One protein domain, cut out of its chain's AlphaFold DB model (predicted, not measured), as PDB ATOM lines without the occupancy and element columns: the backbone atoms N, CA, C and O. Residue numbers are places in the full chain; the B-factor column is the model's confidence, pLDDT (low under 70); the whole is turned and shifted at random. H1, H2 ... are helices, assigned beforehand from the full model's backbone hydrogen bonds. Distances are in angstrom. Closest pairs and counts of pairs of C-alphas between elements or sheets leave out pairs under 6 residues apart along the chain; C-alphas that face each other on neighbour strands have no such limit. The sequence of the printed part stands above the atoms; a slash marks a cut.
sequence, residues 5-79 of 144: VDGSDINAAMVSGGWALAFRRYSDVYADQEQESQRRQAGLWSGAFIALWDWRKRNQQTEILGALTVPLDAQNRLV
ATOM      1  N   VAL A   5     166.909 126.484 141.691       96.25
ATOM      2  CA  VAL A   5     166.409 127.659 142.423       96.25
ATOM      3  C   VAL A   5     166.726 127.440 143.896       96.25
ATOM      4  O   VAL A   5     166.387 126.393 144.440       96.25
ATOM      5  N   ASP A   6     167.441 128.381 144.516       95.38
ATOM      6  CA  ASP A   6     167.870 128.315 145.924       95.38
ATOM      7  C   ASP A   6     168.541 126.981 146.310       95.38
ATOM      8  O   ASP A   6     168.318 126.418 147.379       95.38
ATOM      9  N   GLY A   7     169.351 126.432 145.396       93.88
ATOM     10  CA  GLY A   7     170.045 125.150 145.576       93.88
ATOM     11  C   GLY A   7     169.188 123.901 145.331       93.88
ATOM     12  O   GLY A   7     169.719 122.794 145.355       93.88
ATOM     13  N   SER A   8     167.895 124.053 145.035       94.88
ATOM     14  CA  SER A   8     166.989 122.944 144.714       94.88
ATOM     15  C   SER A   8     166.968 122.655 143.216       94.88
ATOM     16  O   SER A   8     166.696 123.555 142.422       94.88
ATOM     17  N   ASP A   9     167.218 121.403 142.820       96.69
ATOM     18  CA  ASP A   9     167.042 120.946 141.434       96.69
ATOM     19  C   ASP A   9     165.543 120.867 141.101       96.69
ATOM     20  O   ASP A   9     164.819 119.995 141.593       96.69
ATOM     21  N   ILE A  10     165.075 121.774 140.243       96.25
ATOM     22  CA  ILE A  10     163.659 121.861 139.863       96.25
ATOM     23  C   ILE A  10     163.230 120.617 139.084       96.25
ATOM     24  O   ILE A  10     162.116 120.125 139.260       96.25
ATOM     25  N   ASN A  11     164.107 120.082 138.233       95.31
ATOM     26  CA  ASN A  11     163.795 118.901 137.436       95.31
ATOM     27  C   ASN A  11     163.600 117.689 138.351       95.31
ATOM     28  O   ASN A  11     162.615 116.965 138.203       95.31
ATOM     29  N   ALA A  12     164.487 117.513 139.335       96.12
ATOM     30  CA  ALA A  12     164.362 116.450 140.328       96.12
ATOM     31  C   ALA A  12     163.065 116.587 141.141       96.12
ATOM     32  O   ALA A  12     162.365 115.595 141.349       96.12
ATOM     33  N   ALA A  13     162.715 117.809 141.556       96.00
ATOM     34  CA  ALA A  13     161.488 118.076 142.302       96.00
ATOM     35  C   ALA A  13     160.225 117.755 141.483       96.00
ATOM     36  O   ALA A  13     159.309 117.110 141.995       96.00
ATOM     37  N   MET A  14     160.188 118.135 140.199       95.94
ATOM     38  CA  MET A  14     159.066 117.822 139.304       95.94
ATOM     39  C   MET A  14     158.874 116.314 139.114       95.94
ATOM     40  O   MET A  14     157.738 115.835 139.130       95.94
ATOM     41  N   VAL A  15     159.969 115.565 138.940       96.19
ATOM     42  CA  VAL A  15     159.908 114.105 138.782       96.19
ATOM     43  C   VAL A  15     159.501 113.440 140.099       96.19
ATOM     44  O   VAL A  15     158.577 112.634 140.112       96.19
ATOM     45  N   SER A  16     160.100 113.838 141.226       96.62
ATOM     46  CA  SER A  16     159.774 113.287 142.550       96.62
ATOM     47  C   SER A  16     158.316 113.540 142.962       96.62
ATOM     48  O   SER A  16     157.690 112.681 143.583       96.62
ATOM     49  N   GLY A  17     157.742 114.684 142.571       96.56
ATOM     50  CA  GLY A  17     156.323 115.001 142.770       96.56
ATOM     51  C   GLY A  17     155.360 114.268 141.824       96.56
ATOM     52  O   GLY A  17     154.145 114.376 141.993       96.56
ATOM     53  N   GLY A  18     155.872 113.533 140.831       95.69
ATOM     54  CA  GLY A  18     155.069 112.838 139.826       95.69
ATOM     55  C   GLY A  18     154.421 113.764 138.792       95.69
ATOM     56  O   GLY A  18     153.399 113.408 138.206       95.69
ATOM     57  N   TRP A  19     154.967 114.964 138.578       95.19
ATOM     58  CA  TRP A  19     154.484 115.922 137.569       95.19
ATOM     59  C   TRP A  19     155.227 115.804 136.235       95.19
ATOM     60  O   TRP A  19     154.732 116.264 135.207       95.19
ATOM     61  N   ALA A  20     156.403 115.180 136.249       94.94
ATOM     62  CA  ALA A  20     157.223 114.915 135.076       94.94
ATOM     63  C   ALA A  20     157.736 113.470 135.088       94.94
ATOM     64  O   ALA A  20     157.849 112.849 136.143       94.94
ATOM     65  N   LEU A  21     158.068 112.960 133.902       94.31
ATOM     66  CA  LEU A  21     158.710 111.659 133.726       94.31
ATOM     67  C   LEU A  21     160.211 111.833 133.507       94.31
ATOM     68  O   LEU A  21     160.642 112.788 132.849       94.31
ATOM     69  N   ALA A  22     161.000 110.884 134.000       94.62
ATOM     70  CA  ALA A  22     162.415 110.810 133.688       94.62
ATOM     71  C   ALA A  22     162.579 110.424 132.213       94.62
ATOM     72  O   ALA A  22     162.104 109.383 131.755       94.62
ATOM     73  N   PHE A  23     163.261 111.259 131.427       91.44
ATOM     74  CA  PHE A  23     163.431 110.985 130.002       91.44
ATOM     75  C   PHE A  23     164.644 110.085 129.735       91.44
ATOM     76  O   PHE A  23     165.681 110.509 129.214       91.44
ATOM     77  N   ARG A  24     164.472 108.803 130.071       91.25
ATOM     78  CA  ARG A  24     165.514 107.760 130.085       91.25
ATOM     79  C   ARG A  24     166.169 107.470 128.734       91.25
ATOM     80  O   ARG A  24     167.217 106.843 128.672       91.25
ATOM     81  N   ARG A  25     165.602 107.982 127.636       89.69
ATOM     82  CA  ARG A  25     166.231 107.926 126.306       89.69
ATOM     83  C   ARG A  25     167.573 108.668 126.255       89.69
ATOM     84  O   ARG A  25     168.412 108.322 125.429       89.69
ATOM     85  N   TYR A  26     167.748 109.696 127.083       88.94
ATOM     86  CA  TYR A  26     168.932 110.560 127.047       88.94
ATOM     87  C   TYR A  26     169.725 110.568 128.354       88.94
ATOM     88  O   TYR A  26     170.912 110.885 128.326       88.94
ATOM     89  N   SER A  27     169.095 110.265 129.492       92.94
ATOM     90  CA  SER A  27     169.776 110.243 130.786       92.94
ATOM     91  C   SER A  27     168.948 109.535 131.857       92.94
ATOM     92  O   SER A  27     167.726 109.670 131.876       92.94
ATOM     93  N   ASP A  28     169.623 108.860 132.789       94.38
ATOM     94  CA  ASP A  28     169.012 108.211 133.955       94.38
ATOM     95  C   ASP A  28     169.127 109.044 135.249       94.38
ATOM     96  O   ASP A  28     168.748 108.570 136.315       94.38
ATOM     97  N   VAL A  29     169.598 110.299 135.189       95.50
ATOM     98  CA  VAL A  29     169.842 111.142 136.387       95.50
ATOM     99  C   VAL A  29     168.617 111.378 137.281       95.50
ATOM    100  O   VAL A  29     168.788 111.770 138.431       95.50
ATOM    101  N   TYR A  30     167.401 111.146 136.770       96.12
ATOM    102  CA  TYR A  30     166.148 111.281 137.525       96.12
ATOM    103  C   TYR A  30     165.375 109.966 137.705       96.12
ATOM    104  O   TYR A  30     164.204 109.983 138.084       96.12
ATOM    105  N   ALA A  31     166.000 108.820 137.405       95.56
ATOM    106  CA  ALA A  31     165.341 107.516 137.473       95.56
ATOM    107  C   ALA A  31     164.892 107.165 138.902       95.56
ATOM    108  O   ALA A  31     163.782 106.670 139.094       95.56
ATOM    109  N   ASP A  32     165.709 107.485 139.908       96.44
ATOM    110  CA  ASP A  32     165.390 107.204 141.311       96.44
ATOM    111  C   ASP A  32     164.198 108.039 141.800       96.44
ATOM    112  O   ASP A  32     163.305 107.528 142.477       96.44
ATOM    113  N   GLN A  33     164.134 109.314 141.408       96.88
ATOM    114  CA  GLN A  33     163.025 110.216 141.719       96.88
ATOM    115  C   GLN A  33     161.728 109.732 141.064       96.88
ATOM    116  O   GLN A  33     160.666 109.810 141.682       96.88
ATOM    117  N   GLU A  34     161.806 109.206 139.839       95.19
ATOM    118  CA  GLU A  34     160.648 108.633 139.157       95.19
ATOM    119  C   GLU A  34     160.165 107.376 139.890       95.19
ATOM    120  O   GLU A  34     158.980 107.267 140.204       95.19
ATOM    121  N   GLN A  35     161.077 106.470 140.257       94.75
ATOM    122  CA  GLN A  35     160.733 105.267 141.014       94.75
ATOM    123  C   GLN A  35     160.139 105.592 142.393       94.75
ATOM    124  O   GLN A  35     159.252 104.888 142.881       94.75
ATOM    125  N   GLU A  36     160.604 106.660 143.038       94.38
ATOM    126  CA  GLU A  36     160.023 107.145 144.288       94.38
ATOM    127  C   GLU A  36     158.602 107.683 144.081       94.38
ATOM    128  O   GLU A  36     157.683 107.312 144.813       94.38
ATOM    129  N   SER A  37     158.386 108.491 143.040       95.12
ATOM    130  CA  SER A  37     157.056 109.014 142.709       95.12
ATOM    131  C   SER A  37     156.053 107.897 142.369       95.12
ATOM    132  O   SER A  37     154.898 107.964 142.795       95.12
ATOM    133  N   GLN A  38     156.512 106.822 141.714       93.06
ATOM    134  CA  GLN A  38     155.739 105.602 141.459       93.06
ATOM    135  C   GLN A  38     155.330 104.899 142.755       93.06
ATOM    136  O   GLN A  38     154.150 104.611 142.962       93.06
ATOM    137  N   ARG A  39     156.300 104.646 143.646       92.62
ATOM    138  CA  ARG A  39     156.070 103.974 144.935       92.62
ATOM    139  C   ARG A  39     155.104 104.748 145.826       92.62
ATOM    140  O   ARG A  39     154.273 104.140 146.494       92.62
ATOM    141  N   ARG A  40     155.187 106.079 145.805       94.19
ATOM    142  CA  ARG A  40     154.310 106.976 146.573       94.19
ATOM    143  C   ARG A  40     152.973 107.263 145.898       94.19
ATOM    144  O   ARG A  40     152.159 107.966 146.489       94.19
ATOM    145  N   GLN A  41     152.758 106.761 144.679       93.81
ATOM    146  CA  GLN A  41     151.579 107.061 143.866       93.81
ATOM    147  C   GLN A  41     151.349 108.581 143.729       93.81
ATOM    148  O   GLN A  41     150.226 109.070 143.840       93.81
ATOM    149  N   ALA A  42     152.428 109.347 143.549       94.62
ATOM    150  CA  ALA A  42     152.397 110.806 143.516       94.62
ATOM    151  C   ALA A  42     152.022 111.338 142.123       94.62
ATOM    152  O   ALA A  42     152.470 110.814 141.103       94.62
ATOM    153  N   GLY A  43     151.238 112.417 142.072       94.38
ATOM    154  CA  GLY A  43     150.907 113.105 140.823       94.38
ATOM    155  C   GLY A  43     150.272 112.174 139.787       94.38
ATOM    156  O   GLY A  43     149.276 111.513 140.068       94.38
ATOM    157  N   LEU A  44     150.860 112.101 138.590       93.25
ATOM    158  CA  LEU A  44     150.414 111.208 137.512       93.25
ATOM    159  C   LEU A  44     150.386 109.733 137.950       93.25
ATOM    160  O   LEU A  44     149.509 108.979 137.527       93.25
ATOM    161  N   TRP A  45     151.295 109.332 138.844       93.75
ATOM    162  CA  TRP A  45     151.395 107.972 139.365       93.75
ATOM    163  C   TRP A  45     150.301 107.606 140.368       93.75
ATOM    164  O   TRP A  45     150.287 106.473 140.831       93.75
ATOM    165  N   SER A  46     149.367 108.503 140.700       92.69
ATOM    166  CA  SER A  46     148.164 108.144 141.467       92.69
ATOM    167  C   SER A  46     147.095 107.455 140.612       92.69
ATOM    168  O   SER A  46     146.082 106.990 141.133       92.69
ATOM    169  N   GLY A  47     147.282 107.429 139.292       89.62
ATOM    170  CA  GLY A  47     146.332 106.877 138.338       89.62
ATOM    171  C   GLY A  47     147.025 106.144 137.199       89.62
ATOM    172  O   GLY A  47     148.163 105.701 137.322       89.62
ATOM    173  N   ALA A  48     146.302 106.007 136.092       91.56
ATOM    174  CA  ALA A  48     146.792 105.412 134.859       91.56
ATOM    175  C   ALA A  48     146.901 106.484 133.776       91.56
ATOM    176  O   ALA A  48     145.984 107.289 133.596       91.56
ATOM    177  N   PHE A  49     148.005 106.484 133.042       92.81
ATOM    178  CA  PHE A  49     148.294 107.472 132.016       92.81
ATOM    179  C   PHE A  49     149.182 106.881 130.919       92.81
ATOM    180  O   PHE A  49     149.806 105.839 131.072       92.81
ATOM    181  N   ILE A  50     149.239 107.559 129.780       92.88
ATOM    182  CA  ILE A  50     150.183 107.240 128.707       92.88
ATOM    183  C   ILE A  50     151.299 108.272 128.769       92.88
ATOM    184  O   ILE A  50     151.029 109.459 128.975       92.88
ATOM    185  N   ALA A  51     152.540 107.832 128.577       91.81
ATOM    186  CA  ALA A  51     153.678 108.734 128.570       91.81
ATOM    187  C   ALA A  51     153.500 109.869 127.546       91.81
ATOM    188  O   ALA A  51     152.972 109.680 126.446       91.81
ATOM    189  N   LEU A  52     153.974 111.068 127.895       88.06
ATOM    190  CA  LEU A  52     153.777 112.279 127.087       88.06
ATOM    191  C   LEU A  52     154.307 112.132 125.650       88.06
ATOM    192  O   LEU A  52     153.696 112.641 124.708       88.06
ATOM    193  N   TRP A  53     155.420 111.416 125.469       89.50
ATOM    194  CA  TRP A  53     156.018 111.162 124.155       89.50
ATOM    195  C   TRP A  53     155.213 110.174 123.293       89.50
ATOM    196  O   TRP A  53     155.271 110.269 122.065       89.50
ATOM    197  N   ASP A  54     154.406 109.306 123.905       91.31
ATOM    198  CA  ASP A  54     153.557 108.339 123.202       91.31
ATOM    199  C   ASP A  54     152.136 108.862 122.958       91.31
ATOM    200  O   ASP A  54     151.476 108.452 122.003       91.31
ATOM    201  N   TRP A  55     151.674 109.836 123.749       88.88
ATOM    202  CA  TRP A  55     150.297 110.344 123.728       88.88
ATOM    203  C   TRP A  55     149.760 110.672 122.326       88.88
ATOM    204  O   TRP A  55     148.628 110.322 121.975       88.88
ATOM    205  N   ARG A  56     150.571 111.342 121.495       88.94
ATOM    206  CA  ARG A  56     150.163 111.767 120.144       88.94
ATOM    207  C   ARG A  56     150.072 110.619 119.138       88.94
ATOM    208  O   ARG A  56     149.380 110.766 118.137       88.94
ATOM    209  N   LYS A  57     150.767 109.509 119.383       89.19
ATOM    210  CA  LYS A  57     150.841 108.342 118.486       89.19
ATOM    211  C   LYS A  57     150.191 107.097 119.093       89.19
ATOM    212  O   LYS A  57     150.363 105.999 118.567       89.19
ATOM    213  N   ARG A  58     149.462 107.274 120.200       91.31
ATOM    214  CA  ARG A  58     148.917 106.179 120.990       91.31
ATOM    215  C   ARG A  58     147.968 105.298 120.179       91.31
ATOM    216  O   ARG A  58     147.113 105.793 119.445       91.31
ATOM    217  N   ASN A  59     148.123 103.994 120.332       87.44
ATOM    218  CA  ASN A  59     147.350 102.949 119.678       87.44
ATOM    219  C   ASN A  59     147.160 101.769 120.651       87.44
ATOM    220  O   ASN A  59     147.527 101.852 121.819       87.44
ATOM    221  N   GLN A  60     146.569 100.668 120.186       85.75
ATOM    222  CA  GLN A  60     146.242  99.513 121.037       85.75
ATOM    223  C   GLN A  60     147.464  98.810 121.656       85.75
ATOM    224  O   GLN A  60     147.297  98.064 122.614       85.75
ATOM    225  N   GLN A  61     148.667  99.047 121.134       86.19
ATOM    226  CA  GLN A  61     149.935  98.518 121.642       86.19
ATOM    227  C   GLN A  61     150.672  99.513 122.549       86.19
ATOM    228  O   GLN A  61     151.753  99.201 123.039       86.19
ATOM    229  N   THR A  62     150.142 100.723 122.746       89.75
ATOM    230  CA  THR A  62     150.782 101.721 123.606       89.75
ATOM    231  C   THR A  62     150.720 101.285 125.061       89.75
ATOM    232  O   THR A  62     149.660 100.893 125.547       89.75
ATOM    233  N   GLU A  63     151.867 101.374 125.733       89.06
ATOM    234  CA  GLU A  63     152.006 101.084 127.152       89.06
ATOM    235  C   GLU A  63     151.245 102.114 127.993       89.06
ATOM    236  O   GLU A  63     151.304 103.324 127.748       89.06
ATOM    237  N   ILE A  64     150.525 101.617 128.997       88.00
ATOM    238  CA  ILE A  64     149.919 102.449 130.029       88.00
ATOM    239  C   ILE A  64     150.827 102.396 131.242       88.00
ATOM    240  O   ILE A  64     151.024 101.340 131.839       88.00
ATOM    241  N   LEU A  65     151.327 103.559 131.618       88.00
ATOM    242  CA  LEU A  65     152.032 103.769 132.865       88.00
ATOM    243  C   LEU A  65     151.021 104.067 133.974       88.00
ATOM    244  O   LEU A  65     149.902 104.522 133.725       88.00
ATOM    245  N   GLY A  66     151.399 103.835 135.221       79.31
ATOM    246  CA  GLY A  66     150.550 104.210 136.336       79.31
ATOM    247  C   GLY A  66     151.064 103.731 137.673       79.31
ATOM    248  O   GLY A  66     152.149 103.156 137.772       79.31
ATOM    249  N   ALA A  67     150.262 103.989 138.701       65.12
ATOM    250  CA  ALA A  67     150.467 103.432 140.029       65.12
ATOM    251  C   ALA A  67     150.632 101.908 139.956       65.12
ATOM    252  O   ALA A  67     150.155 101.285 139.009       65.12
ATOM    253  N   LEU A  68     151.208 101.321 141.010       64.19
ATOM    254  CA  LEU A  68     151.417  99.880 141.252       64.19
ATOM    255  C   LEU A  68     150.285  98.934 140.776       64.19
ATOM    256  O   LEU A  68     150.523  97.745 140.586       64.19
ATOM    257  N   THR A  69     149.072  99.448 140.553       68.94
ATOM    258  CA  THR A  69     147.983  98.784 139.833       68.94
ATOM    259  C   THR A  69     147.329  99.714 138.799       68.94
ATOM    260  O   THR A  69     146.694 100.707 139.163       68.94
ATOM    261  N   VAL A  70     147.408  99.360 137.513       74.69
ATOM    262  CA  VAL A  70     146.662 100.016 136.423       74.69
ATOM    263  C   VAL A  70     145.274  99.357 136.286       74.69
ATOM    264  O   VAL A  70     145.203  98.127 136.238       74.69
ATOM    265  N   PRO A  71     144.159 100.115 136.208       77.88
ATOM    266  CA  PRO A  71     142.832  99.542 135.979       77.88
ATOM    267  C   PRO A  71     142.754  98.786 134.647       77.88
ATOM    268  O   PRO A  71     143.241  99.271 133.625       77.88
ATOM    269  N   LEU A  72     142.071  97.635 134.629       76.88
ATOM    270  CA  LEU A  72     141.946  96.774 133.440       76.88
ATOM    271  C   LEU A  72     141.319  97.482 132.226       76.88
ATOM    272  O   LEU A  72     141.553  97.093 131.084       76.88
ATOM    273  N   ASP A  73     140.519  98.524 132.451       82.94
ATOM    274  CA  ASP A  73     139.850  99.284 131.398       82.94
ATOM    275  C   ASP A  73     140.579 100.575 130.998       82.94
ATOM    276  O   ASP A  73     140.108 101.288 130.105       82.94
ATOM    277  N   ALA A  74     141.745 100.864 131.586       85.00
ATOM    278  CA  ALA A  74     142.528 102.055 131.268       85.00
ATOM    279  C   ALA A  74     142.865 102.135 129.769       85.00
ATOM    280  O   ALA A  74     142.765 103.214 129.184       85.00
ATOM    281  N   GLN A  75     143.145 100.999 129.114       82.81
ATOM    282  CA  GLN A  75     143.452 100.966 127.676       82.81
ATOM    283  C   GLN A  75     142.274 101.481 126.848       82.81
ATOM    284  O   GLN A  75     142.452 102.290 125.942       82.81
ATOM    285  N   ASN A  76     141.050 101.085 127.207       83.75
ATOM    286  CA  ASN A  76     139.834 101.513 126.518       83.75
ATOM    287  C   ASN A  76     139.526 103.003 126.711       83.75
ATOM    288  O   ASN A  76     138.871 103.597 125.856       83.75
ATOM    289  N   ARG A  77     139.946 103.587 127.840       86.06
ATOM    290  CA  ARG A  77     139.702 104.999 128.170       86.06
ATOM    291  C   ARG A  77     140.762 105.928 127.578       86.06
ATOM    292  O   ARG A  77     140.429 107.027 127.144       86.06
ATOM    293  N   LEU A  78     142.028 105.508 127.583       86.19
ATOM    294  CA  LEU A  78     143.169 106.358 127.235       86.19
ATOM    295  C   LEU A  78     143.553 106.263 125.758       86.19
ATOM    296  O   LEU A  78     143.913 107.271 125.140       86.19
ATOM    297  N   VAL A  79     143.459 105.074 125.167       85.75
ATOM    298  CA  VAL A  79     143.702 104.890 123.738       85.75
ATOM    299  C   VAL A  79     142.418 105.244 122.997       85.75
ATOM    300  O   VAL A  79     141.347 104.751 123.357       85.75
TER     301      VAL A  79
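AT A GLANCE: This is residues 5 to 79 of the 144 residues of an uncharacterized protein of Roseovarius lutimaris (UniProt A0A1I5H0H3). This model has little regular structure: an elongated run of loops, with H1 and H2 packed together towards one end, H3 beside H2, and a wide loop with H4 and H5 towards the other. Residues 5 to 10, of which 10 belongs to H1, stick out. The printed part has 75 residues, with five named helices, H1 to H5, holding 29 of them, and no named strand: all helix, only just compact, close to loose, radius of gyration of the C-alphas 13.2 A, spans 43 by 24 by 17 A.

IN THESE COORDINATES: Find C-alpha 10 at (163.659, 121.861, 139.863); H1, residues 10 to 16, runs 9.8 A from there. Next come H2, residues 31 to 39, 12.4 A, H3, 43 to 46, and H4, 52 to 55. H5, 74 to 78, ends at (143.169, 106.358, 127.235).

HOW THE PARTS SIT: H1 and H2 touch, closest at the C-alphas of Ser 16 and Gln 33, 4.5 A, at a steep tilt of 41 degrees, the same way. H2 and H3 touch only at the corner, closest at C-alphas 38 and 45, 5.4 A. H4 and H5 are apart from each other and from H1, H2 and H3. Residues 48 to 49 pair antiparallel with 65 to 66. Every O i to N i+4 pair is within hydrogen-bond range in H1, H2 and H5; H3 and H4 are too short for one.

THE WHOLE: The farthest C-alphas, of Asp 6 and Gln 60, are 43.8 A apart. The printed part has no cut; links H1 to H2 and H4 to H5 are long. Look at residues 67 to 69 for pLDDT under 70.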